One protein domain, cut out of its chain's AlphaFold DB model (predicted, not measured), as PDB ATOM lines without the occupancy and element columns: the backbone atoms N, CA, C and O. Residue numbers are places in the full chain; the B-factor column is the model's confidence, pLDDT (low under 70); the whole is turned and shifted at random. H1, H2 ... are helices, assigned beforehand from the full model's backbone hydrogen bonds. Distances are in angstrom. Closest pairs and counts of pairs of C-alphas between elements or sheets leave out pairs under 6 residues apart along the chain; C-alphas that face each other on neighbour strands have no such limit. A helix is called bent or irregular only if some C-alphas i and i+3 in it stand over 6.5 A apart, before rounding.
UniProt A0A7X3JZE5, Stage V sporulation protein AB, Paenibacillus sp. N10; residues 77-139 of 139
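Overview. This is residues 77 to 139 of the 139 residues of the protein "Stage V sporulation protein AB" of Paenibacillus sp. N10 (UniProt A0A7X3JZE5). Two long helices meet near their ends as an open V, with the tight turn at residues 111 and 112 making the corner and both arms sticking out from it. The printed part has 63 residues, of which 60 are in two named helices, H1 then H2 along the chain, with no named strand; the class is all helix. The whole is extended, with a radius of gyration of the C-alphas of 17.6 A, and flat, spanning 54 by 35 by 11 A.

Along the chain. Find C-alpha 77 at (101.044, -43.283, 4.372); from there H1, residues 77 to 110, runs 49.3 A. Next find C-alpha 113 at (110.851, 6.566, 17.418), where H2, residues 113 to 138, begins; it runs 35.0 A to C-alpha 138 at (110.512, -7.871, -14.501). H2 is irregular, with C-alphas 115 and 118 lying 7.8 A apart, and has a kink of 30 degrees near residue 120.

Arrangement. Look at Ala 108 and Ala 114, whose C-alphas, the closest of the two helices, are 6.0 A apart. H1 and H2 touch there, H1 with residues 105 to 109 alone and H2 with residues 114 to 117 alone. They form a helical hairpin, running opposite ways at a steep tilt of 44 degrees. Of the O i to N i+4 pairs, 28 of 30 in H1 and 20 of 22 in H2 are within hydrogen-bond range.

Size, cuts and confidence. The C-alphas farthest apart, those of Trp 77 and Ser 115, are 54.1 A apart. Residues 77 to 103 and 122 to 139 stand free. The printed part has no cut, and no printed residue is under 70 in pLDDT.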
ATOM      1  N   TRP A  77     101.023 -43.732   2.978       85.81
ATOM      2  CA  TRP A  77     101.044 -43.283   4.372       85.81
ATOM      3  C   TRP A  77     102.418 -42.717   4.776       85.81
ATOM      4  O   TRP A  77     102.501 -41.745   5.525       85.81
ATOM      5  N   TRP A  78     103.511 -43.255   4.234       86.69
ATOM      6  CA  TRP A  78     104.858 -42.784   4.552       86.69
ATOM      7  C   TRP A  78     105.089 -41.349   4.069       86.69
ATOM      8  O   TRP A  78     105.658 -40.530   4.790       86.69
ATOM      9  N   THR A  79     104.572 -41.014   2.883       85.88
ATOM     10  CA  THR A  79     104.624 -39.646   2.352       85.88
ATOM     11  C   THR A  79     103.761 -38.693   3.177       85.88
ATOM     12  O   THR A  79     104.196 -37.578   3.452       85.88
ATOM     13  N   GLY A  80     102.593 -39.138   3.652       89.62
ATOM     14  CA  GLY A  80     101.755 -38.362   4.569       89.62
ATOM     15  C   GLY A  80     102.456 -38.035   5.892       89.62
ATOM     16  O   GLY A  80     102.396 -36.898   6.358       89.62
ATOM     17  N   PHE A  81     103.173 -39.001   6.475       91.06
ATOM     18  CA  PHE A  81     103.938 -38.789   7.708       91.06
ATOM     19  C   PHE A  81     105.055 -37.758   7.505       91.06
ATOM     20  O   PHE A  81     105.111 -36.773   8.238       91.06
ATOM     21  N   PHE A  82     105.882 -37.916   6.466       89.25
ATOM     22  CA  PHE A  82     106.917 -36.933   6.118       89.25
ATOM     23  C   PHE A  82     106.336 -35.550   5.808       89.25
ATOM     24  O   PHE A  82     106.869 -34.540   6.269       89.25
ATOM     25  N   GLY A  83     105.214 -35.500   5.087       90.94
ATOM     26  CA  GLY A  83     104.500 -34.264   4.782       90.94
ATOM     27  C   GLY A  83     104.022 -33.532   6.036       90.94
ATOM     28  O   GLY A  83     104.095 -32.308   6.087       90.94
ATOM     29  N   LEU A  84     103.611 -34.256   7.080       94.12
ATOM     30  CA  LEU A  84     103.217 -33.655   8.353       94.12
ATOM     31  C   LEU A  84     104.408 -33.006   9.073       94.12
ATOM     32  O   LEU A  84     104.274 -31.886   9.561       94.12
ATOM     33  N   PHE A  85     105.579 -33.651   9.103       91.88
ATOM     34  CA  PHE A  85     106.788 -33.035   9.675       91.88
ATOM     35  C   PHE A  85     107.268 -31.839   8.861       91.88
ATOM     36  O   PHE A  85     107.618 -30.814   9.445       91.88
ATOM     37  N   ALA A  86     107.242 -31.938   7.531       91.19
ATOM     38  CA  ALA A  86     107.568 -30.819   6.655       91.19
ATOM     39  C   ALA A  86     106.600 -29.648   6.879       91.19
ATOM     40  O   ALA A  86     107.031 -28.511   7.055       91.19
ATOM     41  N   GLY A  87     105.298 -29.927   6.971       93.19
ATOM     42  CA  GLY A  87     104.273 -28.935   7.285       93.19
ATOM     43  C   GLY A  87     104.469 -28.302   8.662       93.19
ATOM     44  O   GLY A  87     104.379 -27.085   8.789       93.19
ATOM     45  N   ALA A  88     104.808 -29.091   9.685       92.62
ATOM     46  CA  ALA A  88     105.123 -28.577  11.014       92.62
ATOM     47  C   ALA A  88     106.361 -27.666  10.993       92.62
ATOM     48  O   ALA A  88     106.342 -26.589  11.591       92.62
ATOM     49  N   PHE A  89     107.416 -28.056  10.271       91.19
ATOM     50  CA  PHE A  89     108.622 -27.249  10.096       91.19
ATOM     51  C   PHE A  89     108.326 -25.922   9.386       91.19
ATOM     52  O   PHE A  89     108.659 -24.859   9.910       91.19
ATOM     53  N   VAL A  90     107.626 -25.961   8.249       92.69
ATOM     54  CA  VAL A  90     107.212 -24.758   7.505       92.69
ATOM     55  C   VAL A  90     106.279 -23.878   8.344       92.69
ATOM     56  O   VAL A  90     106.416 -22.655   8.349       92.69
ATOM     57  N   GLY A  91     105.372 -24.481   9.115       93.31
ATOM     58  CA  GLY A  91     104.504 -23.771  10.052       93.31
ATOM     59  C   GLY A  91     105.292 -23.039  11.140       93.31
ATOM     60  O   GLY A  91     105.016 -21.873  11.420       93.31
ATOM     61  N   MET A  92     106.320 -23.678  11.709       92.12
ATOM     62  CA  MET A  92     107.219 -23.031  12.668       92.12
ATOM     63  C   MET A  92     108.021 -21.893  12.034       92.12
ATOM     64  O   MET A  92     108.137 -20.842  12.658       92.12
ATOM     65  N   LEU A  93     108.506 -22.055  10.798       92.19
ATOM     66  CA  LEU A  93     109.180 -20.978  10.060       92.19
ATOM     67  C   LEU A  93     108.258 -19.774   9.838       92.19
ATOM     68  O   LEU A  93     108.655 -18.637  10.084       92.19
ATOM     69  N   SER A  94     107.011 -20.012   9.429       91.38
ATOM     70  CA  SER A  94     106.016 -18.950   9.242       91.38
ATOM     71  C   SER A  94     105.699 -18.226  10.559       91.38
ATOM     72  O   SER A  94     105.683 -16.992  10.623       91.38
ATOM     73  N   ALA A  95     105.525 -18.982  11.646       90.88
ATOM     74  CA  ALA A  95     105.283 -18.426  12.973       90.88
ATOM     75  C   ALA A  95     106.487 -17.624  13.506       90.88
ATOM     76  O   ALA A  95     106.298 -16.565  14.100       90.88
ATOM     77  N   ALA A  96     107.715 -18.088  13.272       89.38
ATOM     78  CA  ALA A  96     108.930 -17.363  13.641       89.38
ATOM     79  C   ALA A  96     109.076 -16.054  12.850       89.38
ATOM     80  O   ALA A  96     109.375 -15.003  13.413       89.38
ATOM     81  N   LEU A  97     108.793 -16.083  11.547       87.69
ATOM     82  CA  LEU A  97     108.896 -14.890  10.712       87.69
ATOM     83  C   LEU A  97     107.884 -13.816  11.137       87.69
ATOM     84  O   LEU A  97     108.221 -12.636  11.216       87.69
ATOM     85  N   THR A  98     106.651 -14.221  11.454       88.88
ATOM     86  CA  THR A  98     105.627 -13.296  11.970       88.88
ATOM     87  C   THR A  98     105.977 -12.733  13.346       88.88
ATOM     88  O   THR A  98     105.729 -11.552  13.587       88.88
ATOM     89  N   GLU A  99     106.611 -13.521  14.220       85.19
ATOM     90  CA  GLU A  99     107.128 -13.038  15.503       85.19
ATOM     91  C   GLU A  99     108.194 -11.955  15.304       85.19
ATOM     92  O   GLU A  99     108.070 -10.870  15.869       85.19
ATOM     93  N   ILE A 100     109.177 -12.190  14.432       84.62
ATOM     94  CA  ILE A 100     110.254 -11.228  14.154       84.62
ATOM     95  C   ILE A 100     109.714  -9.945  13.523       84.62
ATOM     96  O   ILE A 100     110.123  -8.844  13.896       84.62
ATOM     97  N   ILE A 101     108.752 -10.053  12.602       84.06
ATOM     98  CA  ILE A 101     108.088  -8.876  12.026       84.06
ATOM     99  C   ILE A 101     107.410  -8.058  13.129       84.06
ATOM    100  O   ILE A 101     107.483  -6.830  13.114       84.06
ATOM    101  N   ASN A 102     106.802  -8.721  14.114       83.62
ATOM    102  CA  ASN A 102     106.165  -8.051  15.244       83.62
ATOM    103  C   ASN A 102     107.177  -7.454  16.248       83.62
ATOM    104  O   ASN A 102     106.830  -6.553  17.013       83.62
ATOM    105  N   VAL A 103     108.444  -7.882  16.218       85.88
ATOM    106  CA  VAL A 103     109.534  -7.288  17.013       85.88
ATOM    107  C   VAL A 103     109.991  -5.936  16.444       85.88
ATOM    108  O   VAL A 103     110.384  -5.059  17.216       85.88
ATOM    109  N   LEU A 104     109.886  -5.697  15.129       81.88
ATOM    110  CA  LEU A 104     110.300  -4.425  14.510       81.88
ATOM    111  C   LEU A 104     109.563  -3.192  15.088       81.88
ATOM    112  O   LEU A 104     110.236  -2.232  15.477       81.88
ATOM    113  N   PRO A 105     108.221  -3.190  15.246       77.81
ATOM    114  CA  PRO A 105     107.510  -2.116  15.946       77.81
ATOM    115  C   PRO A 105     107.940  -1.942  17.409       77.81
ATOM    116  O   PRO A 105     108.044  -0.817  17.903       77.81
ATOM    117  N   VAL A 106     108.215  -3.045  18.114       84.94
ATOM    118  CA  VAL A 106     108.665  -3.011  19.514       84.94
ATOM    119  C   VAL A 106     110.035  -2.343  19.621       84.94
ATOM    120  O   VAL A 106     110.236  -1.496  20.493       84.94
ATOM    121  N   LEU A 107     110.956  -2.668  18.711       81.62
ATOM    122  CA  LEU A 107     112.258  -2.015  18.606       81.62
ATOM    123  C   LEU A 107     112.107  -0.521  18.301       81.62
ATOM    124  O   LEU A 107     112.697   0.298  19.002       81.62
ATOM    125  N   ALA A 108     111.254  -0.145  17.345       81.19
ATOM    126  CA  ALA A 108     110.991   1.259  17.021       81.19
ATOM    127  C   ALA A 108     110.471   2.055  18.231       81.19
ATOM    128  O   ALA A 108     110.882   3.197  18.460       81.19
ATOM    129  N   LYS A 109     109.619   1.436  19.061       80.56
ATOM    130  CA  LYS A 109     109.156   2.029  20.320       80.56
ATOM    131  C   LYS A 109     110.282   2.150  21.351       80.56
ATOM    132  O   LYS A 109     110.371   3.180  22.014       80.56
ATOM    133  N   ARG A 110     111.153   1.141  21.471       85.00
ATOM    134  CA  ARG A 110     112.294   1.146  22.409       85.00
ATOM    135  C   ARG A 110     113.377   2.166  22.051       85.00
ATOM    136  O   ARG A 110     113.978   2.724  22.958       85.00
ATOM    137  N   VAL A 111     113.589   2.448  20.767       85.25
ATOM    138  CA  VAL A 111     114.543   3.471  20.288       85.25
ATOM    139  C   VAL A 111     113.973   4.899  20.429       85.25
ATOM    140  O   VAL A 111     114.651   5.878  20.141       85.25
ATOM    141  N   GLY A 112     112.731   5.055  20.905       82.12
ATOM    142  CA  GLY A 112     112.090   6.363  21.088       82.12
ATOM    143  C   GLY A 112     111.465   6.938  19.811       82.12
ATOM    144  O   GLY A 112     110.948   8.050  19.821       82.12
ATOM    145  N   VAL A 113     111.423   6.166  18.722       82.31
ATOM    146  CA  VAL A 113     110.851   6.566  17.418       82.31
ATOM    147  C   VAL A 113     109.347   6.255  17.349       82.31
ATOM    148  O   VAL A 113     108.731   6.268  16.286       82.31
ATOM    149  N   ALA A 114     108.710   6.012  18.498       74.88
ATOM    150  CA  ALA A 114     107.295   5.659  18.603       74.88
ATOM    151  C   ALA A 114     106.365   6.680  17.919       74.88
ATOM    152  O   ALA A 114     105.376   6.295  17.302       74.88
ATOM    153  N   SER A 115     106.715   7.972  17.962       79.25
ATOM    154  CA  SER A 115     105.959   9.044  17.295       79.25
ATOM    155  C   SER A 115     105.933   8.919  15.765       79.25
ATOM    156  O   SER A 115     105.036   9.464  15.131       79.25
ATOM    157  N   HIS A 116     106.893   8.210  15.165       80.31
ATOM    158  CA  HIS A 116     107.011   8.022  13.715       80.31
ATOM    159  C   HIS A 116     106.747   6.566  13.300       80.31
ATOM    160  O   HIS A 116     107.085   6.162  12.189       80.31
ATOM    161  N   MET A 117     106.112   5.768  14.167       78.38
ATOM    162  CA  MET A 117     105.822   4.356  13.890       78.38
ATOM    163  C   MET A 117     104.976   4.180  12.620       78.38
ATOM    164  O   MET A 117     105.206   3.246  11.858       78.38
ATOM    165  N   VAL A 118     104.061   5.122  12.348       81.81
ATOM    166  CA  VAL A 118     103.267   5.167  11.107       81.81
ATOM    167  C   VAL A 118     104.168   5.273   9.877       81.81
ATOM    168  O   VAL A 118     103.977   4.526   8.926       81.81
ATOM    169  N   TRP A 119     105.189   6.132   9.901       83.62
ATOM    170  CA  TRP A 119     106.132   6.273   8.786       83.62
ATOM    171  C   TRP A 119     106.953   5.003   8.551       83.62
ATOM    172  O   TRP A 119     107.180   4.620   7.406       83.62
ATOM    173  N   LEU A 120     107.345   4.311   9.622       81.56
ATOM    174  CA  LEU A 120     108.103   3.062   9.544       81.56
ATOM    175  C   LEU A 120     107.248   1.916   8.970       81.56
ATOM    176  O   LEU A 120     107.697   1.177   8.095       81.56
ATOM    177  N   LEU A 121     105.985   1.822   9.397       83.56
ATOM    178  CA  LEU A 121     104.994   0.906   8.824       83.56
ATOM    179  C   LEU A 121     104.722   1.218   7.347       83.56
ATOM    180  O   LEU A 121     104.722   0.306   6.525       83.56
ATOM    181  N   MET A 122     104.556   2.493   6.990       87.19
ATOM    182  CA  MET A 122     104.338   2.907   5.601       87.19
ATOM    183  C   MET A 122     105.542   2.590   4.710       87.19
ATOM    184  O   MET A 122     105.349   2.116   3.594       87.19
ATOM    185  N   ALA A 123     106.773   2.760   5.203       87.12
ATOM    186  CA  ALA A 123     107.982   2.354   4.487       87.12
ATOM    187  C   ALA A 123     108.031   0.832   4.249       87.12
ATOM    188  O   ALA A 123     108.367   0.392   3.151       87.12
ATOM    189  N   MET A 124     107.634   0.023   5.241       83.50
ATOM    190  CA  MET A 124     107.553  -1.437   5.101       83.50
ATOM    191  C   MET A 124     106.494  -1.857   4.069       83.50
ATOM    192  O   MET A 124     106.750  -2.729   3.238       83.50
ATOM    193  N   ILE A 125     105.314  -1.232   4.107       90.25
ATOM    194  CA  ILE A 125     104.224  -1.497   3.159       90.25
ATOM    195  C   ILE A 125     104.657  -1.114   1.742       90.25
ATOM    196  O   ILE A 125     104.528  -1.928   0.832       90.25
ATOM    197  N   LEU A 126     105.227   0.082   1.555       92.69
ATOM    198  CA  LEU A 126     105.741   0.528   0.259       92.69
ATOM    199  C   LEU A 126     106.824  -0.406  -0.274       92.69
ATOM    200  O   LEU A 126     106.772  -0.768  -1.443       92.69
ATOM    201  N   GLY A 127     107.758  -0.849   0.571       90.38
ATOM    202  CA  GLY A 127     108.773  -1.828   0.182       90.38
ATOM    203  C   GLY A 127     108.161  -3.137  -0.325       90.38
ATOM    204  O   GLY A 127     108.576  -3.639  -1.366       90.38
ATOM    205  N   LYS A 128     107.125  -3.657   0.350       87.88
ATOM    206  CA  LYS A 128     106.396  -4.855  -0.103       87.88
ATOM    207  C   LYS A 128     105.646  -4.639  -1.416       87.88
ATOM    208  O   LYS A 128     105.692  -5.509  -2.280       87.88
ATOM    209  N   VAL A 129     104.973  -3.500  -1.571       94.06
ATOM    210  CA  VAL A 129     104.240  -3.166  -2.803       94.06
ATOM    211  C   VAL A 129     105.207  -3.010  -3.972       94.06
ATOM    212  O   VAL A 129     104.994  -3.610  -5.018       94.06
ATOM    213  N   LEU A 130     106.298  -2.265  -3.790       94.31
ATOM    214  CA  LEU A 130     107.323  -2.082  -4.815       94.31
ATOM    215  C   LEU A 130     108.017  -3.398  -5.168       94.31
ATOM    216  O   LEU A 130     108.219  -3.660  -6.345       94.31
ATOM    217  N   GLY A 131     108.335  -4.237  -4.178       89.50
ATOM    218  CA  GLY A 131     108.914  -5.560  -4.411       89.50
ATOM    219  C   GLY A 131     107.990  -6.468  -5.224       89.50
ATOM    220  O   GLY A 131     108.434  -7.070  -6.192       89.50
ATOM    221  N   SER A 132     106.696  -6.499  -4.891       91.75
ATOM    222  CA  SER A 132     105.701  -7.272  -5.647       91.75
ATOM    223  C   SER A 132     105.480  -6.726  -7.061       91.75
ATOM    224  O   SER A 132     105.341  -7.506  -7.997       91.75
ATOM    225  N   LEU A 133     105.472  -5.401  -7.241       91.38
ATOM    226  CA  LEU A 133     105.392  -4.790  -8.571       91.38
ATOM    227  C   LEU A 133     106.644  -5.083  -9.402       91.38
ATOM    228  O   LEU A 133     106.528  -5.326 -10.596       91.38
ATOM    229  N   PHE A 134     107.826  -5.066  -8.783       92.25
ATOM    230  CA  PHE A 134     109.085  -5.403  -9.443       92.25
ATOM    231  C   PHE A 134     109.092  -6.861  -9.897       92.25
ATOM    232  O   PHE A 134     109.413  -7.125 -11.050       92.25
ATOM    233  N   GLU A 135     108.691  -7.782  -9.016       90.75
ATOM    234  CA  GLU A 135     108.514  -9.193  -9.364       90.75
ATOM    235  C   GLU A 135     107.560  -9.332 -10.547       90.75
ATOM    236  O   GLU A 135     107.931  -9.953 -11.522       90.75
ATOM    237  N   TRP A 136     106.401  -8.669 -10.530       90.31
ATOM    238  CA  TRP A 136     105.418  -8.791 -11.610       90.31
ATOM    239  C   TRP A 136     105.842  -8.167 -12.953       90.31
ATOM    240  O   TRP A 136     105.433  -8.641 -14.010       90.31
ATOM    241  N   PHE A 137     106.598  -7.066 -12.942       90.38
ATOM    242  CA  PHE A 137     106.987  -6.374 -14.177       90.38
ATOM    243  C   PHE A 137     108.257  -6.928 -14.822       90.38
ATOM    244  O   PHE A 137     108.425  -6.782 -16.033       90.38
ATOM    245  N   ILE A 138     109.181  -7.465 -14.026       87.88
ATOM    246  CA  ILE A 138     110.512  -7.871 -14.501       87.88
ATOM    247  C   ILE A 138     110.656  -9.390 -14.568       87.88
ATOM    248  O   ILE A 138     111.431  -9.868 -15.397       87.88
ATOM    249  N   TYR A 139     109.928 -10.124 -13.726       72.19
ATOM    250  CA  TYR A 139     109.898 -11.584 -13.694       72.19
ATOM    251  C   TYR A 139     108.559 -12.120 -14.212       72.19
ATOM    252  O   TYR A 139     108.608 -13.101 -14.987       72.19
TER     253      TYR A 139